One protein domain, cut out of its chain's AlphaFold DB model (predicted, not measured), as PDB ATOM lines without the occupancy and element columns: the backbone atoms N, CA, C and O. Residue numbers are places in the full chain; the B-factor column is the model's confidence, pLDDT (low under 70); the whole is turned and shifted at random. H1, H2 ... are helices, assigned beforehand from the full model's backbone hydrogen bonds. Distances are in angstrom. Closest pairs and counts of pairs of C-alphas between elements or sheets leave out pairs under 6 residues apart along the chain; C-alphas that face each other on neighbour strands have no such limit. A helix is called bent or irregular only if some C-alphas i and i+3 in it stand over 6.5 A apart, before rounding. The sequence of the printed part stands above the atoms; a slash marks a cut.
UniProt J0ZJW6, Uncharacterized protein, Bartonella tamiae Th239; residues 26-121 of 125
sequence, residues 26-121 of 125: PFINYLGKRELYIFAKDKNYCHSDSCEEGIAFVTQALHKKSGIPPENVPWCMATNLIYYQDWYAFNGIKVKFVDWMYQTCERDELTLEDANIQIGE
ATOM      1  N   PRO A  26      -3.554 -36.184  40.411       72.88
ATOM      2  CA  PRO A  26      -4.465 -35.946  39.292       72.88
ATOM      3  C   PRO A  26      -4.735 -34.453  39.060       72.88
ATOM      4  O   PRO A  26      -4.848 -34.025  37.914       72.88
ATOM      5  N   PHE A  27      -4.786 -33.648  40.124       76.38
ATOM      6  CA  PHE A  27      -4.989 -32.203  40.026       76.38
ATOM      7  C   PHE A  27      -3.771 -31.494  39.421       76.38
ATOM      8  O   PHE A  27      -3.918 -30.688  38.506       76.38
ATOM      9  N   ILE A  28      -2.566 -31.840  39.878       74.19
ATOM     10  CA  ILE A  28      -1.307 -31.306  39.351       74.19
ATOM     11  C   ILE A  28      -1.147 -31.673  37.873       74.19
ATOM     12  O   ILE A  28      -0.909 -30.801  37.043       74.19
ATOM     13  N   ASN A  29      -1.367 -32.939  37.511       80.06
ATOM     14  CA  ASN A  29      -1.310 -33.365  36.114       80.06
ATOM     15  C   ASN A  29      -2.365 -32.673  35.243       80.06
ATOM     16  O   ASN A  29      -2.090 -32.355  34.088       80.06
ATOM     17  N   TYR A  30      -3.559 -32.413  35.781       82.12
ATOM     18  CA  TYR A  30      -4.586 -31.641  35.084       82.12
ATOM     19  C   TYR A  30      -4.142 -30.194  34.829       82.12
ATOM     20  O   TYR A  30      -4.282 -29.712  33.705       82.12
ATOM     21  N   LEU A  31      -3.561 -29.520  35.828       80.00
ATOM     22  CA  LEU A  31      -3.004 -28.175  35.657       80.00
ATOM     23  C   LEU A  31      -1.911 -28.159  34.585       80.00
ATOM     24  O   LEU A  31      -1.960 -27.334  33.678       80.00
ATOM     25  N   GLY A  32      -0.987 -29.115  34.635       81.56
ATOM     26  CA  GLY A  32       0.096 -29.231  33.662       81.56
ATOM     27  C   GLY A  32      -0.401 -29.468  32.244       81.56
ATOM     28  O   GLY A  32       0.014 -28.783  31.314       81.56
ATOM     29  N   LYS A  33      -1.356 -30.391  32.071       83.62
ATOM     30  CA  LYS A  33      -2.010 -30.632  30.776       83.62
ATOM     31  C   LYS A  33      -2.746 -29.403  30.257       83.62
ATOM     32  O   LYS A  33      -2.762 -29.186  29.051       83.62
ATOM     33  N   ARG A  34      -3.343 -28.597  31.139       84.62
ATOM     34  CA  ARG A  34      -4.005 -27.350  30.747       84.62
ATOM     35  C   ARG A  34      -3.001 -26.321  30.229       84.62
ATOM     36  O   ARG A  34      -3.280 -25.697  29.215       84.62
ATOM     37  N   GLU A  35      -1.847 -26.176  30.874       81.75
ATOM     38  CA  GLU A  35      -0.773 -25.303  30.376       81.75
ATOM     39  C   GLU A  35      -0.244 -25.789  29.019       81.75
ATOM     40  O   GLU A  35      -0.144 -25.007  28.075       81.75
ATOM     41  N   LEU A  36      -0.015 -27.100  28.873       83.31
ATOM     42  CA  LEU A  36       0.367 -27.708  27.592       83.31
ATOM     43  C   LEU A  36      -0.694 -27.475  26.506       83.31
ATOM     44  O   LEU A  36      -0.341 -27.190  25.367       83.31
ATOM     45  N   TYR A  37      -1.982 -27.554  26.852       85.50
ATOM     46  CA  TYR A  37      -3.090 -27.239  25.948       85.50
ATOM     47  C   TYR A  37      -3.083 -25.769  25.525       85.50
ATOM     48  O   TYR A  37      -3.207 -25.481  24.338       85.50
ATOM     49  N   ILE A  38      -2.939 -24.839  26.476       84.38
ATOM     50  CA  ILE A  38      -2.902 -23.399  26.190       84.38
ATOM     51  C   ILE A  38      -1.738 -23.092  25.251       84.38
ATOM     52  O   ILE A  38      -1.938 -22.412  24.250       84.38
ATOM     53  N   PHE A  39      -0.557 -23.653  25.516       82.94
ATOM     54  CA  PHE A  39       0.607 -23.480  24.655       82.94
ATOM     55  C   PHE A  39       0.423 -24.109  23.273       82.94
ATOM     56  O   PHE A  39       0.692 -23.467  22.260       82.94
ATOM     57  N   ALA A  40      -0.080 -25.344  23.207       84.81
ATOM     58  CA  ALA A  40      -0.371 -26.006  21.939       84.81
ATOM     59  C   ALA A  40      -1.382 -25.210  21.103       84.81
ATOM     60  O   ALA A  40      -1.242 -25.114  19.885       84.81
ATOM     61  N   LYS A  41      -2.374 -24.599  21.757       84.94
ATOM     62  CA  LYS A  41      -3.374 -23.749  21.113       84.94
ATOM     63  C   LYS A  41      -2.789 -22.425  20.638       84.94
ATOM     64  O   LYS A  41      -3.036 -22.046  19.500       84.94
ATOM     65  N   ASP A  42      -2.004 -21.756  21.477       86.19
ATOM     66  CA  ASP A  42      -1.319 -20.501  21.146       86.19
ATOM     67  C   ASP A  42      -0.403 -20.662  19.922       86.19
ATOM     68  O   ASP A  42      -0.407 -19.845  19.003       86.19
ATOM     69  N   LYS A  43       0.307 -21.791  19.850       79.69
ATOM     70  CA  LYS A  43       1.200 -22.131  18.738       79.69
ATOM     71  C   LYS A  43       0.515 -22.793  17.538       79.69
ATOM     72  O   LYS A  43       1.200 -23.160  16.589       79.69
ATOM     73  N   ASN A  44      -0.814 -22.913  17.541       85.12
ATOM     74  CA  ASN A  44      -1.600 -23.552  16.478       85.12
ATOM     75  C   ASN A  44      -1.223 -25.024  16.184       85.12
ATOM     76  O   ASN A  44      -1.372 -25.492  15.058       85.12
ATOM     77  N   TYR A  45      -0.790 -25.784  17.194       84.38
ATOM     78  CA  TYR A  45      -0.563 -27.237  17.087       84.38
ATOM     79  C   TYR A  45      -1.844 -28.068  17.278       84.38
ATOM     80  O   TYR A  45      -1.829 -29.289  17.140       84.38
ATOM     81  N   CYS A  46      -2.964 -27.431  17.629       86.69
ATOM     82  CA  CYS A  46      -4.253 -28.099  17.776       86.69
ATOM     83  C   CYS A  46      -4.923 -28.310  16.411       86.69
ATOM     84  O   CYS A  46      -5.481 -27.371  15.848       86.69
ATOM     85  N   HIS A  47      -4.922 -29.545  15.905       82.75
ATOM     86  CA  HIS A  47      -5.641 -29.909  14.673       82.75
ATOM     87  C   HIS A  47      -7.069 -30.425  14.914       82.75
ATOM     88  O   HIS A  47      -7.873 -30.473  13.986       82.75
ATOM     89  N   SER A  48      -7.397 -30.780  16.157       84.81
ATOM     90  CA  SER A  48      -8.717 -31.245  16.586       84.81
ATOM     91  C   SER A  48      -9.265 -30.391  17.732       84.81
ATOM     92  O   SER A  48      -8.501 -29.744  18.454       84.81
ATOM     93  N   ASP A  49     -10.584 -30.438  17.948       78.75
ATOM     94  CA  ASP A  49     -11.251 -29.711  19.040       78.75
ATOM     95  C   ASP A  49     -10.730 -30.117  20.431       78.75
ATOM     96  O   ASP A  49     -10.697 -29.301  21.353       78.75
ATOM     97  N   SER A  50     -10.285 -31.371  20.585       81.06
ATOM     98  CA  SER A  50      -9.689 -31.879  21.825       81.06
ATOM     99  C   SER A  50      -8.210 -31.510  21.991       81.06
ATOM    100  O   SER A  50      -7.695 -31.577  23.105       81.06
ATOM    101  N   CYS A  51      -7.521 -31.103  20.915       85.44
ATOM    102  CA  CYS A  51      -6.093 -30.762  20.879       85.44
ATOM    103  C   CYS A  51      -5.152 -31.817  21.503       85.44
ATOM    104  O   CYS A  51      -4.035 -31.513  21.921       85.44
ATOM    105  N   GLU A  52      -5.567 -33.084  21.564       86.62
ATOM    106  CA  GLU A  52      -4.741 -34.140  22.166       86.62
ATOM    107  C   GLU A  52      -3.409 -34.318  21.423       86.62
ATOM    108  O   GLU A  52      -2.370 -34.507  22.053       86.62
ATOM    109  N   GLU A  53      -3.423 -34.163  20.098       85.75
ATOM    110  CA  GLU A  53      -2.236 -34.218  19.238       85.75
ATOM    111  C   GLU A  53      -1.246 -33.092  19.553       85.75
ATOM    112  O   GLU A  53      -0.051 -33.345  19.702       85.75
ATOM    113  N   GLY A  54      -1.742 -31.863  19.730       83.69
ATOM    114  CA  GLY A  54      -0.915 -30.707  20.069       83.69
ATOM    115  C   GLY A  54      -0.293 -30.836  21.459       83.69
ATOM    116  O   GLY A  54       0.900 -30.593  21.630       83.69
ATOM    117  N   ILE A  55      -1.065 -31.303  22.446       86.12
ATOM    118  CA  ILE A  55      -0.550 -31.589  23.795       86.12
ATOM    119  C   ILE A  55       0.530 -32.673  23.734       86.12
ATOM    120  O   ILE A  55       1.593 -32.512  24.336       86.12
ATOM    121  N   ALA A  56       0.287 -33.770  23.010       86.19
ATOM    122  CA  ALA A  56       1.246 -34.862  22.868       86.19
ATOM    123  C   ALA A  56       2.529 -34.409  22.154       86.19
ATOM    124  O   ALA A  56       3.627 -34.773  22.580       86.19
ATOM    125  N   PHE A  57       2.401 -33.573  21.123       84.75
ATOM    126  CA  PHE A  57       3.526 -32.991  20.398       84.75
ATOM    127  C   PHE A  57       4.401 -32.128  21.312       84.75
ATOM    128  O   PHE A  57       5.605 -32.363  21.411       84.75
ATOM    129  N   VAL A  58       3.798 -31.187  22.044       85.19
ATOM    130  CA  VAL A  58       4.518 -30.323  22.997       85.19
ATOM    131  C   VAL A  58       5.157 -31.156  24.108       85.19
ATOM    132  O   VAL A  58       6.311 -30.932  24.462       85.19
ATOM    133  N   THR A  59       4.446 -32.165  24.613       84.94
ATOM    134  CA  THR A  59       4.958 -33.092  25.632       84.94
ATOM    135  C   THR A  59       6.207 -33.825  25.139       84.94
ATOM    136  O   THR A  59       7.206 -33.892  25.852       84.94
ATOM    137  N   GLN A  60       6.186 -34.349  23.909       83.44
ATOM    138  CA  GLN A  60       7.354 -35.000  23.313       83.44
ATOM    139  C   GLN A  60       8.495 -34.025  23.032       83.44
ATOM    140  O   GLN A  60       9.657 -34.390  23.214       83.44
ATOM    141  N   ALA A  61       8.192 -32.808  22.579       80.19
ATOM    142  CA  ALA A  61       9.198 -31.781  22.349       80.19
ATOM    143  C   ALA A  61       9.927 -31.446  23.656       80.19
ATOM    144  O   ALA A  61      11.153 -31.498  23.697       80.19
ATOM    145  N   LEU A  62       9.176 -31.220  24.737       77.56
ATOM    146  CA  LEU A  62       9.712 -30.988  26.077       77.56
ATOM    147  C   LEU A  62      10.529 -32.179  26.582       77.56
ATOM    148  O   LEU A  62      11.668 -31.981  26.983       77.56
ATOM    149  N   HIS A  63      10.018 -33.410  26.467       82.00
ATOM    150  CA  HIS A  63      10.766 -34.623  26.818       82.00
ATOM    151  C   HIS A  63      12.130 -34.693  26.110       82.00
ATOM    152  O   HIS A  63      13.151 -34.948  26.742       82.00
ATOM    153  N   LYS A  64      12.173 -34.428  24.798       79.75
ATOM    154  CA  LYS A  64      13.427 -34.433  24.026       79.75
ATOM    155  C   LYS A  64      14.388 -33.311  24.425       79.75
ATOM    156  O   LYS A  64      15.581 -33.428  24.156       79.75
ATOM    157  N   LYS A  65      13.883 -32.207  24.981       73.75
ATOM    158  CA  LYS A  65      14.685 -31.053  25.414       73.75
ATOM    159  C   LYS A  65      15.277 -31.264  26.796       73.75
ATOM    160  O   LYS A  65      16.478 -31.100  26.960       73.75
ATOM    161  N   SER A  66      14.432 -31.618  27.754       69.88
ATOM    162  CA  SER A  66      14.792 -31.723  29.166       69.88
ATOM    163  C   SER A  66      15.250 -33.117  29.579       69.88
ATOM    164  O   SER A  66      15.708 -33.308  30.692       69.88
ATOM    165  N   GLY A  67      15.054 -34.135  28.737       72.38
ATOM    166  CA  GLY A  67      15.307 -35.529  29.109       72.38
ATOM    167  C   GLY A  67      14.288 -36.113  30.097       72.38
ATOM    168  O   GLY A  67      14.330 -37.312  30.368       72.38
ATOM    169  N   ILE A  68      13.330 -35.317  30.589       76.75
ATOM    170  CA  ILE A  68      12.311 -35.763  31.548       76.75
ATOM    171  C   ILE A  68      11.340 -36.723  30.864       76.75
ATOM    172  O   ILE A  68      10.828 -36.377  29.798       76.75
ATOM    173  N   PRO A  69      11.011 -37.883  31.460       80.12
ATOM    174  CA  PRO A  69      10.044 -38.818  30.896       80.12
ATOM    175  C   PRO A  69       8.713 -38.142  30.519       80.12
ATOM    176  O   PRO A  69       8.210 -37.318  31.291       80.12
ATOM    177  N   PRO A  70       8.114 -38.468  29.359       79.12
ATOM    178  CA  PRO A  70       6.922 -37.782  28.851       79.12
ATOM    179  C   PRO A  70       5.728 -37.838  29.820       79.12
ATOM    180  O   PRO A  70       4.927 -36.907  29.867       79.12
ATOM    181  N   GLU A  71       5.623 -38.884  30.638       81.31
ATOM    182  CA  GLU A  71       4.620 -39.030  31.694       81.31
ATOM    183  C   GLU A  71       4.766 -38.011  32.837       81.31
ATOM    184  O   GLU A  71       3.772 -37.665  33.475       81.31
ATOM    185  N   ASN A  72       5.977 -37.497  33.064       79.44
ATOM    186  CA  ASN A  72       6.294 -36.549  34.134       79.44
ATOM    187  C   ASN A  72       6.276 -35.093  33.653       79.44
ATOM    188  O   ASN A  72       6.198 -34.179  34.470       79.44
ATOM    189  N   VAL A  73       6.294 -34.850  32.338       78.75
ATOM    190  CA  VAL A  73       6.265 -33.495  31.763       78.75
ATOM    191  C   VAL A  73       5.074 -32.663  32.270       78.75
ATOM    192  O   VAL A  73       5.311 -31.536  32.708       78.75
ATOM    193  N   PRO A  74       3.817 -33.162  32.316       81.38
ATOM    194  CA  PRO A  74       2.703 -32.383  32.864       81.38
ATOM    195  C   PRO A  74       2.902 -32.035  34.344       81.38
ATOM    196  O   PRO A  74       2.616 -30.916  34.766       81.38
ATOM    197  N   TRP A  75       3.436 -32.964  35.135       79.69
ATOM    198  CA  TRP A  75       3.738 -32.717  36.540       79.69
ATOM    199  C   TRP A  75       4.765 -31.592  36.712       79.69
ATOM    200  O   TRP A  75       4.548 -30.660  37.489       79.69
ATOM    201  N   CYS A  76       5.857 -31.637  35.950       77.25
ATOM    202  CA  CYS A  76       6.915 -30.627  35.998       77.25
ATOM    203  C   CYS A  76       6.427 -29.261  35.516       77.25
ATOM    204  O   CYS A  76       6.716 -28.238  36.135       77.25
ATOM    205  N   MET A  77       5.577 -29.253  34.491       75.94
ATOM    206  CA  MET A  77       4.942 -28.043  33.985       75.94
ATOM    207  C   MET A  77       4.065 -27.359  35.045       75.94
ATOM    208  O   MET A  77       4.161 -26.155  35.279       75.94
ATOM    209  N   ALA A  78       3.239 -28.141  35.743       76.94
ATOM    210  CA  ALA A  78       2.414 -27.641  36.839       76.94
ATOM    211  C   ALA A  78       3.250 -27.181  38.040       76.94
ATOM    212  O   ALA A  78       2.896 -26.207  38.701       76.94
ATOM    213  N   THR A  79       4.362 -27.867  38.314       73.12
ATOM    214  CA  THR A  79       5.299 -27.504  39.385       73.12
ATOM    215  C   THR A  79       5.862 -26.105  39.159       73.12
ATOM    216  O   THR A  79       5.812 -25.284  40.074       73.12
ATOM    217  N   ASN A  80       6.293 -25.793  37.932       71.00
ATOM    218  CA  ASN A  80       6.753 -24.451  37.566       71.00
ATOM    219  C   ASN A  80       5.653 -23.401  37.713       71.00
ATOM    220  O   ASN A  80       5.889 -22.349  38.302       71.00
ATOM    221  N   LEU A  81       4.434 -23.691  37.248       69.75
ATOM    222  CA  LEU A  81       3.300 -22.779  37.420       69.75
ATOM    223  C   LEU A  81       3.088 -22.437  38.904       69.75
ATOM    224  O   LEU A  81       2.958 -21.271  39.265       69.75
ATOM    225  N   ILE A  82       3.107 -23.449  39.776       66.81
ATOM    226  CA  ILE A  82       2.938 -23.274  41.223       66.81
ATOM    227  C   ILE A  82       4.130 -22.528  41.821       66.81
ATOM    228  O   ILE A  82       3.924 -21.670  42.678       66.81
ATOM    229  N   TYR A  83       5.359 -22.805  41.378       67.31
ATOM    230  CA  TYR A  83       6.558 -22.095  41.821       67.31
ATOM    231  C   TYR A  83       6.428 -20.588  41.581       67.31
ATOM    232  O   TYR A  83       6.503 -19.809  42.535       67.31
ATOM    233  N   TYR A  84       6.114 -20.192  40.346       66.31
ATOM    234  CA  TYR A  84       6.001 -18.791  39.939       66.31
ATOM    235  C   TYR A  84       4.708 -18.106  40.403       66.31
ATOM    236  O   TYR A  84       4.644 -16.878  40.442       66.31
ATOM    237  N   GLN A  85       3.675 -18.856  40.801       65.00
ATOM    238  CA  GLN A  85       2.424 -18.258  41.258       65.00
ATOM    239  C   GLN A  85       2.568 -17.634  42.652       65.00
ATOM    240  O   GLN A  85       2.692 -18.328  43.660       65.00
ATOM    241  N   ASP A  86       2.522 -16.310  42.725       53.78
ATOM    242  CA  ASP A  86       2.858 -15.554  43.930       53.78
ATOM    243  C   ASP A  86       1.805 -15.725  45.047       53.78
ATOM    244  O   ASP A  86       0.701 -15.181  44.986       53.78
ATOM    245  N   TRP A  87       2.106 -16.543  46.063       54.28
ATOM    246  CA  TRP A  87       1.217 -16.825  47.202       54.28
ATOM    247  C   TRP A  87       1.871 -16.331  48.492       54.28
ATOM    248  O   TRP A  87       2.392 -17.105  49.297       54.28
ATOM    249  N   TYR A  88       1.793 -15.015  48.693       46.91
ATOM    250  CA  TYR A  88       2.423 -14.266  49.789       46.91
ATOM    251  C   TYR A  88       2.166 -14.841  51.200       46.91
ATOM    252  O   TYR A  88       2.971 -14.653  52.109       46.91
ATOM    253  N   ALA A  89       1.057 -15.561  51.402       51.09
ATOM    254  CA  ALA A  89       0.640 -16.086  52.704       51.09
ATOM    255  C   ALA A  89       1.265 -17.445  53.096       51.09
ATOM    256  O   ALA A  89       1.173 -17.831  54.259       51.09
ATOM    257  N   PHE A  90       1.903 -18.179  52.170       53.81
ATOM    258  CA  PHE A  90       2.332 -19.574  52.402       53.81
ATOM    259  C   PHE A  90       3.765 -19.902  51.944       53.81
ATOM    260  O   PHE A  90       4.096 -21.075  51.759       53.81
ATOM    261  N   ASN A  91       4.644 -18.900  51.820       57.03
ATOM    262  CA  ASN A  91       5.985 -19.051  51.233       57.03
ATOM    263  C   ASN A  91       6.813 -20.226  51.798       57.03
ATOM    264  O   ASN A  91       7.380 -20.989  51.026       57.03
ATOM    265  N   GLY A  92       6.845 -20.456  53.115       56.16
ATOM    266  CA  GLY A  92       7.682 -21.522  53.696       56.16
ATOM    267  C   GLY A  92       7.193 -22.957  53.439       56.16
ATOM    268  O   GLY A  92       8.004 -23.868  53.272       56.16
ATOM    269  N   ILE A  93       5.875 -23.175  53.407       62.62
ATOM    270  CA  ILE A  93       5.281 -24.497  53.128       62.62
ATOM    271  C   ILE A  93       5.266 -24.746  51.620       62.62
ATOM    272  O   ILE A  93       5.584 -25.848  51.178       62.62
ATOM    273  N   LYS A  94       4.971 -23.702  50.837       60.41
ATOM    274  CA  LYS A  94       5.000 -23.724  49.377       60.41
ATOM    275  C   LYS A  94       6.378 -24.120  48.850       60.41
ATOM    276  O   LYS A  94       6.449 -25.041  48.051       60.41
ATOM    277  N   VAL A  95       7.453 -23.489  49.327       65.75
ATOM    278  CA  VAL A  95       8.822 -23.803  48.877       65.75
ATOM    279  C   VAL A  95       9.150 -25.275  49.111       65.75
ATOM    280  O   VAL A  95       9.570 -25.952  48.189       65.75
ATOM    281  N   LYS A  96       8.852 -25.820  50.298       65.44
ATOM    282  CA  LYS A  96       9.097 -27.244  50.582       65.44
ATOM    283  C   LYS A  96       8.257 -28.185  49.724       65.44
ATOM    284  O   LYS A  96       8.726 -29.260  49.363       65.44
ATOM    285  N   PHE A  97       7.011 -27.809  49.448       67.06
ATOM    286  CA  PHE A  97       6.131 -28.585  48.584       67.06
ATOM    287  C   PHE A  97       6.639 -28.583  47.141       67.06
ATOM    288  O   PHE A  97       6.747 -29.641  46.534       67.06
ATOM    289  N   VAL A  98       7.026 -27.419  46.626       66.50
ATOM    290  CA  VAL A  98       7.540 -27.270  45.265       66.50
ATOM    291  C   VAL A  98       8.923 -27.914  45.102       66.50
ATOM    292  O   VAL A  98       9.125 -28.649  44.143       66.50
ATOM    293  N   ASP A  99       9.833 -27.758  46.067       68.00
ATOM    294  CA  ASP A  99      11.126 -28.462  46.091       68.00
ATOM    295  C   ASP A  99      10.936 -29.981  46.045       68.00
ATOM    296  O   ASP A  99      11.657 -30.686  45.341       68.00
ATOM    297  N   TRP A 100       9.950 -30.498  46.786       70.62
ATOM    298  CA  TRP A 100       9.595 -31.912  46.744       70.62
ATOM    299  C   TRP A 100       9.047 -32.318  45.367       70.62
ATOM    300  O   TRP A 100       9.447 -33.354  44.842       70.62
ATOM    301  N   MET A 101       8.200 -31.497  44.742       68.06
ATOM    302  CA  MET A 101       7.685 -31.760  43.394       68.06
ATOM    303  C   MET A 101       8.790 -31.759  42.326       68.06
ATOM    304  O   MET A 101       8.750 -32.595  41.422       68.06
ATOM    305  N   TYR A 102       9.799 -30.889  42.454       70.19
ATOM    306  CA  TYR A 102      10.962 -30.853  41.561       70.19
ATOM    307  C   TYR A 102      11.864 -32.084  41.677       70.19
ATOM    308  O   TYR A 102      12.613 -32.362  40.740       70.19
ATOM    309  N   GLN A 103      11.793 -32.863  42.766       70.50
ATOM    310  CA  GLN A 103      12.557 -34.116  42.868       70.50
ATOM    311  C   GLN A 103      12.171 -35.112  41.770       70.50
ATOM    312  O   GLN A 103      13.007 -35.902  41.345       70.50
ATOM    313  N   THR A 104      10.931 -35.057  41.280       67.12
ATOM    314  CA  THR A 104      10.454 -35.878  40.155       67.12
ATOM    315  C   THR A 104      10.910 -35.339  38.792       67.12
ATOM    316  O   THR A 104      10.872 -36.065  37.804       67.12
ATOM    317  N   CYS A 105      11.367 -34.087  38.741       66.62
ATOM    318  CA  CYS A 105      11.748 -33.366  37.525       66.62
ATOM    319  C   CYS A 105      13.269 -33.258  37.331       66.62
ATOM    320  O   CYS A 105      13.718 -32.471  36.508       66.62
ATOM    321  N   GLU A 106      14.056 -33.993  38.127       57.41
ATOM    322  CA  GLU A 106      15.528 -34.044  38.062       57.41
ATOM    323  C   GLU A 106      16.239 -32.671  37.994       57.41
ATOM    324  O   GLU A 106      17.339 -32.561  37.465       57.41
ATOM    325  N   ARG A 107      15.669 -31.637  38.637       52.88
ATOM    326  CA  ARG A 107      16.199 -30.254  38.721       52.88
ATOM    327  C   ARG A 107      16.293 -29.459  37.409       52.88
ATOM    328  O   ARG A 107      16.848 -28.363  37.455       52.88
ATOM    329  N   ASP A 108      15.700 -29.906  36.309       52.47
ATOM    330  CA  ASP A 108      15.549 -29.032  35.144       52.47
ATOM    331  C   ASP A 108      14.275 -28.190  35.305       52.47
ATOM    332  O   ASP A 108      13.145 -28.689  35.251       52.47
ATOM    333  N   GLU A 109      14.457 -26.894  35.576       51.03
ATOM    334  CA  GLU A 109      13.386 -25.896  35.509       51.03
ATOM    335  C   GLU A 109      12.795 -25.913  34.096       51.03
ATOM    336  O   GLU A 109      13.344 -25.336  33.171       51.03
ATOM    337  N   LEU A 110      11.671 -26.610  33.918       52.69
ATOM    338  CA  LEU A 110      10.967 -26.686  32.633       52.69
ATOM    339  C   LEU A 110      10.262 -25.370  32.265       52.69
ATOM    340  O   LEU A 110       9.039 -25.235  32.399       52.69
ATOM    341  N   THR A 111      10.993 -24.356  31.839       53.41
ATOM    342  CA  THR A 111      10.319 -23.128  31.428       53.41
ATOM    343  C   THR A 111       9.623 -23.352  30.082       53.41
ATOM    344  O   THR A 111      10.112 -24.040  29.189       53.41
ATOM    345  N   LEU A 112       8.438 -22.761  29.914       51.00
ATOM    346  CA  LEU A 112       7.761 -22.679  28.610       51.00
ATOM    347  C   LEU A 112       8.637 -21.973  27.555       51.00
ATOM    348  O   LEU A 112       8.425 -22.137  26.353       51.00
ATOM    349  N   GLU A 113       9.631 -21.208  28.009       49.19
ATOM    350  CA  GLU A 113      10.653 -20.578  27.183       49.19
ATOM    351  C   GLU A 113      11.618 -21.607  26.566       49.19
ATOM    352  O   GLU A 113      11.955 -21.473  25.390       49.19
ATOM    353  N   ASP A 114      11.937 -22.708  27.254       50.12
ATOM    354  CA  ASP A 114      12.752 -23.805  26.702       50.12
ATOM    355  C   ASP A 114      12.048 -24.540  25.547       50.12
ATOM    356  O   ASP A 114      12.692 -25.025  24.609       50.12
ATOM    357  N   ALA A 115      10.709 -24.578  25.565       47.97
ATOM    358  CA  ALA A 115       9.905 -25.043  24.432       47.97
ATOM    359  C   ALA A 115       9.844 -24.017  23.286       47.97
ATOM    360  O   ALA A 115       9.652 -24.394  22.131       47.97
ATOM    361  N   ASN A 116      10.003 -22.726  23.584       41.75
ATOM    362  CA  ASN A 116       9.982 -21.643  22.600       41.75
ATOM    363  C   ASN A 116      11.295 -21.552  21.808       41.75
ATOM    364  O   ASN A 116      11.244 -21.321  20.600       41.75
ATOM    365  N   ILE A 117      12.453 -21.757  22.449       43.38
ATOM    366  CA  ILE A 117      13.761 -21.518  21.815       43.38
ATOM    367  C   ILE A 117      14.035 -22.492  20.656       43.38
ATOM    368  O   ILE A 117      14.620 -22.085  19.660       43.38
ATOM    369  N   GLN A 118      13.556 -23.743  20.696       40.78
ATOM    370  CA  GLN A 118      13.814 -24.690  19.592       40.78
ATOM    371  C   GLN A 118      12.705 -24.861  18.559       40.78
ATOM    372  O   GLN A 118      12.991 -25.389  17.488       40.78
ATOM    373  N   ILE A 119      11.472 -24.408  18.804       44.78
ATOM    374  CA  ILE A 119      10.465 -24.438  17.729       44.78
ATOM    375  C   ILE A 119      10.567 -23.185  16.836       44.78
ATOM    376  O   ILE A 119      10.087 -23.193  15.706       44.78
ATOM    377  N   GLY A 120      11.257 -22.137  17.303       36.19
ATOM    378  CA  GLY A 120      11.626 -20.967  16.498       36.19
ATOM    379  C   GLY A 120      12.873 -21.140  15.613       36.19
ATOM    380  O   GLY A 120      13.017 -20.394  14.655       36.19
ATOM    381  N   GLU A 121      13.740 -22.127  15.875       38.22
ATOM    382  CA  GLU A 121      15.029 -22.326  15.173       38.22
ATOM    383  C   GLU A 121      15.149 -23.697  14.468       38.22
ATOM    384  O   GLU A 121      16.223 -24.280  14.347       38.22
TER     385      GLU A 121
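This is residues 26 to 121 of the 125 residues of an uncharacterized protein of Bartonella tamiae Th239 (UniProt J0ZJW6). Three helices, H1, H2 and H3, make the core: H1, the longest, has H2 packed across it near Ala 40 and H3 packed across it farther back, near Gly 32, both at close to right angles, and H3 meets H2 with its first residues, 73 to 74. H4 folds back beside H3 as a helical hairpin that makes one end of the long shape, with residues 84 to 90, the last residue of H3 and the link to H4, sticking out, while the short H5 packs across H2 toward the other end. The printed part has 96 residues with five named helices, in the order H1, H2, H3, H4, H5, and no named strand, and its class is all helix. By its radius of gyration of the C-alphas, 13.5 A, the whole is compact, yet its outline is elongated, with spans of 42 by 26 by 23 A.

The longest helix, H1, residues 26 to 42, touches H3, residues 73 to 84. Their lines are about perpendicular, at 90 degrees, and their closest C-alphas are those of Gly 32 and Pro 74, 4.2 A apart. H1 also touches H2, residues 52 to 66, about perpendicular at 81 degrees. The closest C-alphas of H1 and H2 are those of Ala 40 and Gly 54, 5.1 A apart, and H2 touches H1 with residues 54 to 59 alone. H2 and H3 touch, about perpendicular at 76 degrees, with residues 59 to 63 of H2 and residues 73 to 74 of H3 alone; the closest C-alphas are those of Thr 59 and Val 73, 6.3 A apart. H2 and H3 are the hubs, each touching three other helices. H4, residues 91 to 105, touches H3 at a shallow tilt of 23 degrees, opposite ways, and the two form a hairpin; the closest C-alphas are those of Cys 76 and Cys 105, 5.8 A apart. H4 is apart from H1, H2 and H5. H5, residues 112 to 119, touches H2, about perpendicular at 88 degrees, with the C-alphas of Leu 62 and Ala 115 the closest at 6.2 A. H5 and H1 are near each other, with 5 pairs of C-alphas within 10 A, and H5 is apart from H3, but only just, at 8.1 A. In H1, H2 and H3 every O i to N i+4 pair is within hydrogen-bond range; in H4 it is 8 of 11 and in H5 2 of 4.

H1, residues 26 to 42, begins at C-alpha 26 at (-4.465, -35.946, 39.292) and is 24.0 A from first to last C-alpha. H2, residues 52 to 66, is 20.9 A long. H3, residues 73 to 84, is 16.8 A long. H4, residues 91 to 105, is 20.6 A long and begins at C-alpha 91 at (5.985, -19.051, 51.233). H5, residues 112 to 119, is 11.3 A long and ends at C-alpha 119 at (10.465, -24.438, 17.729). H5 is neither bent nor irregular, but only just: C-alphas 115 and 118 are 6.2 A apart.

The two C-alphas farthest apart are those of His 47 and Gly 92, at 42.1 A, and the first and last printed C-alphas, those of Pro 26 and Glu 121, are 33.9 A apart. The printed part has no cut. The four links between the helices are short: 9 residues from H1 to H2, and 6 residues in each of the others. Residues 84 to 90, of which 84 belongs to H3, stand free. The mean pLDDT of the printed part is 70.7, and 39 residues are under 70: residue 66, residues 81 to 99, residue 101 and residues 104 to 121. H5 has a mean pLDDT of 46.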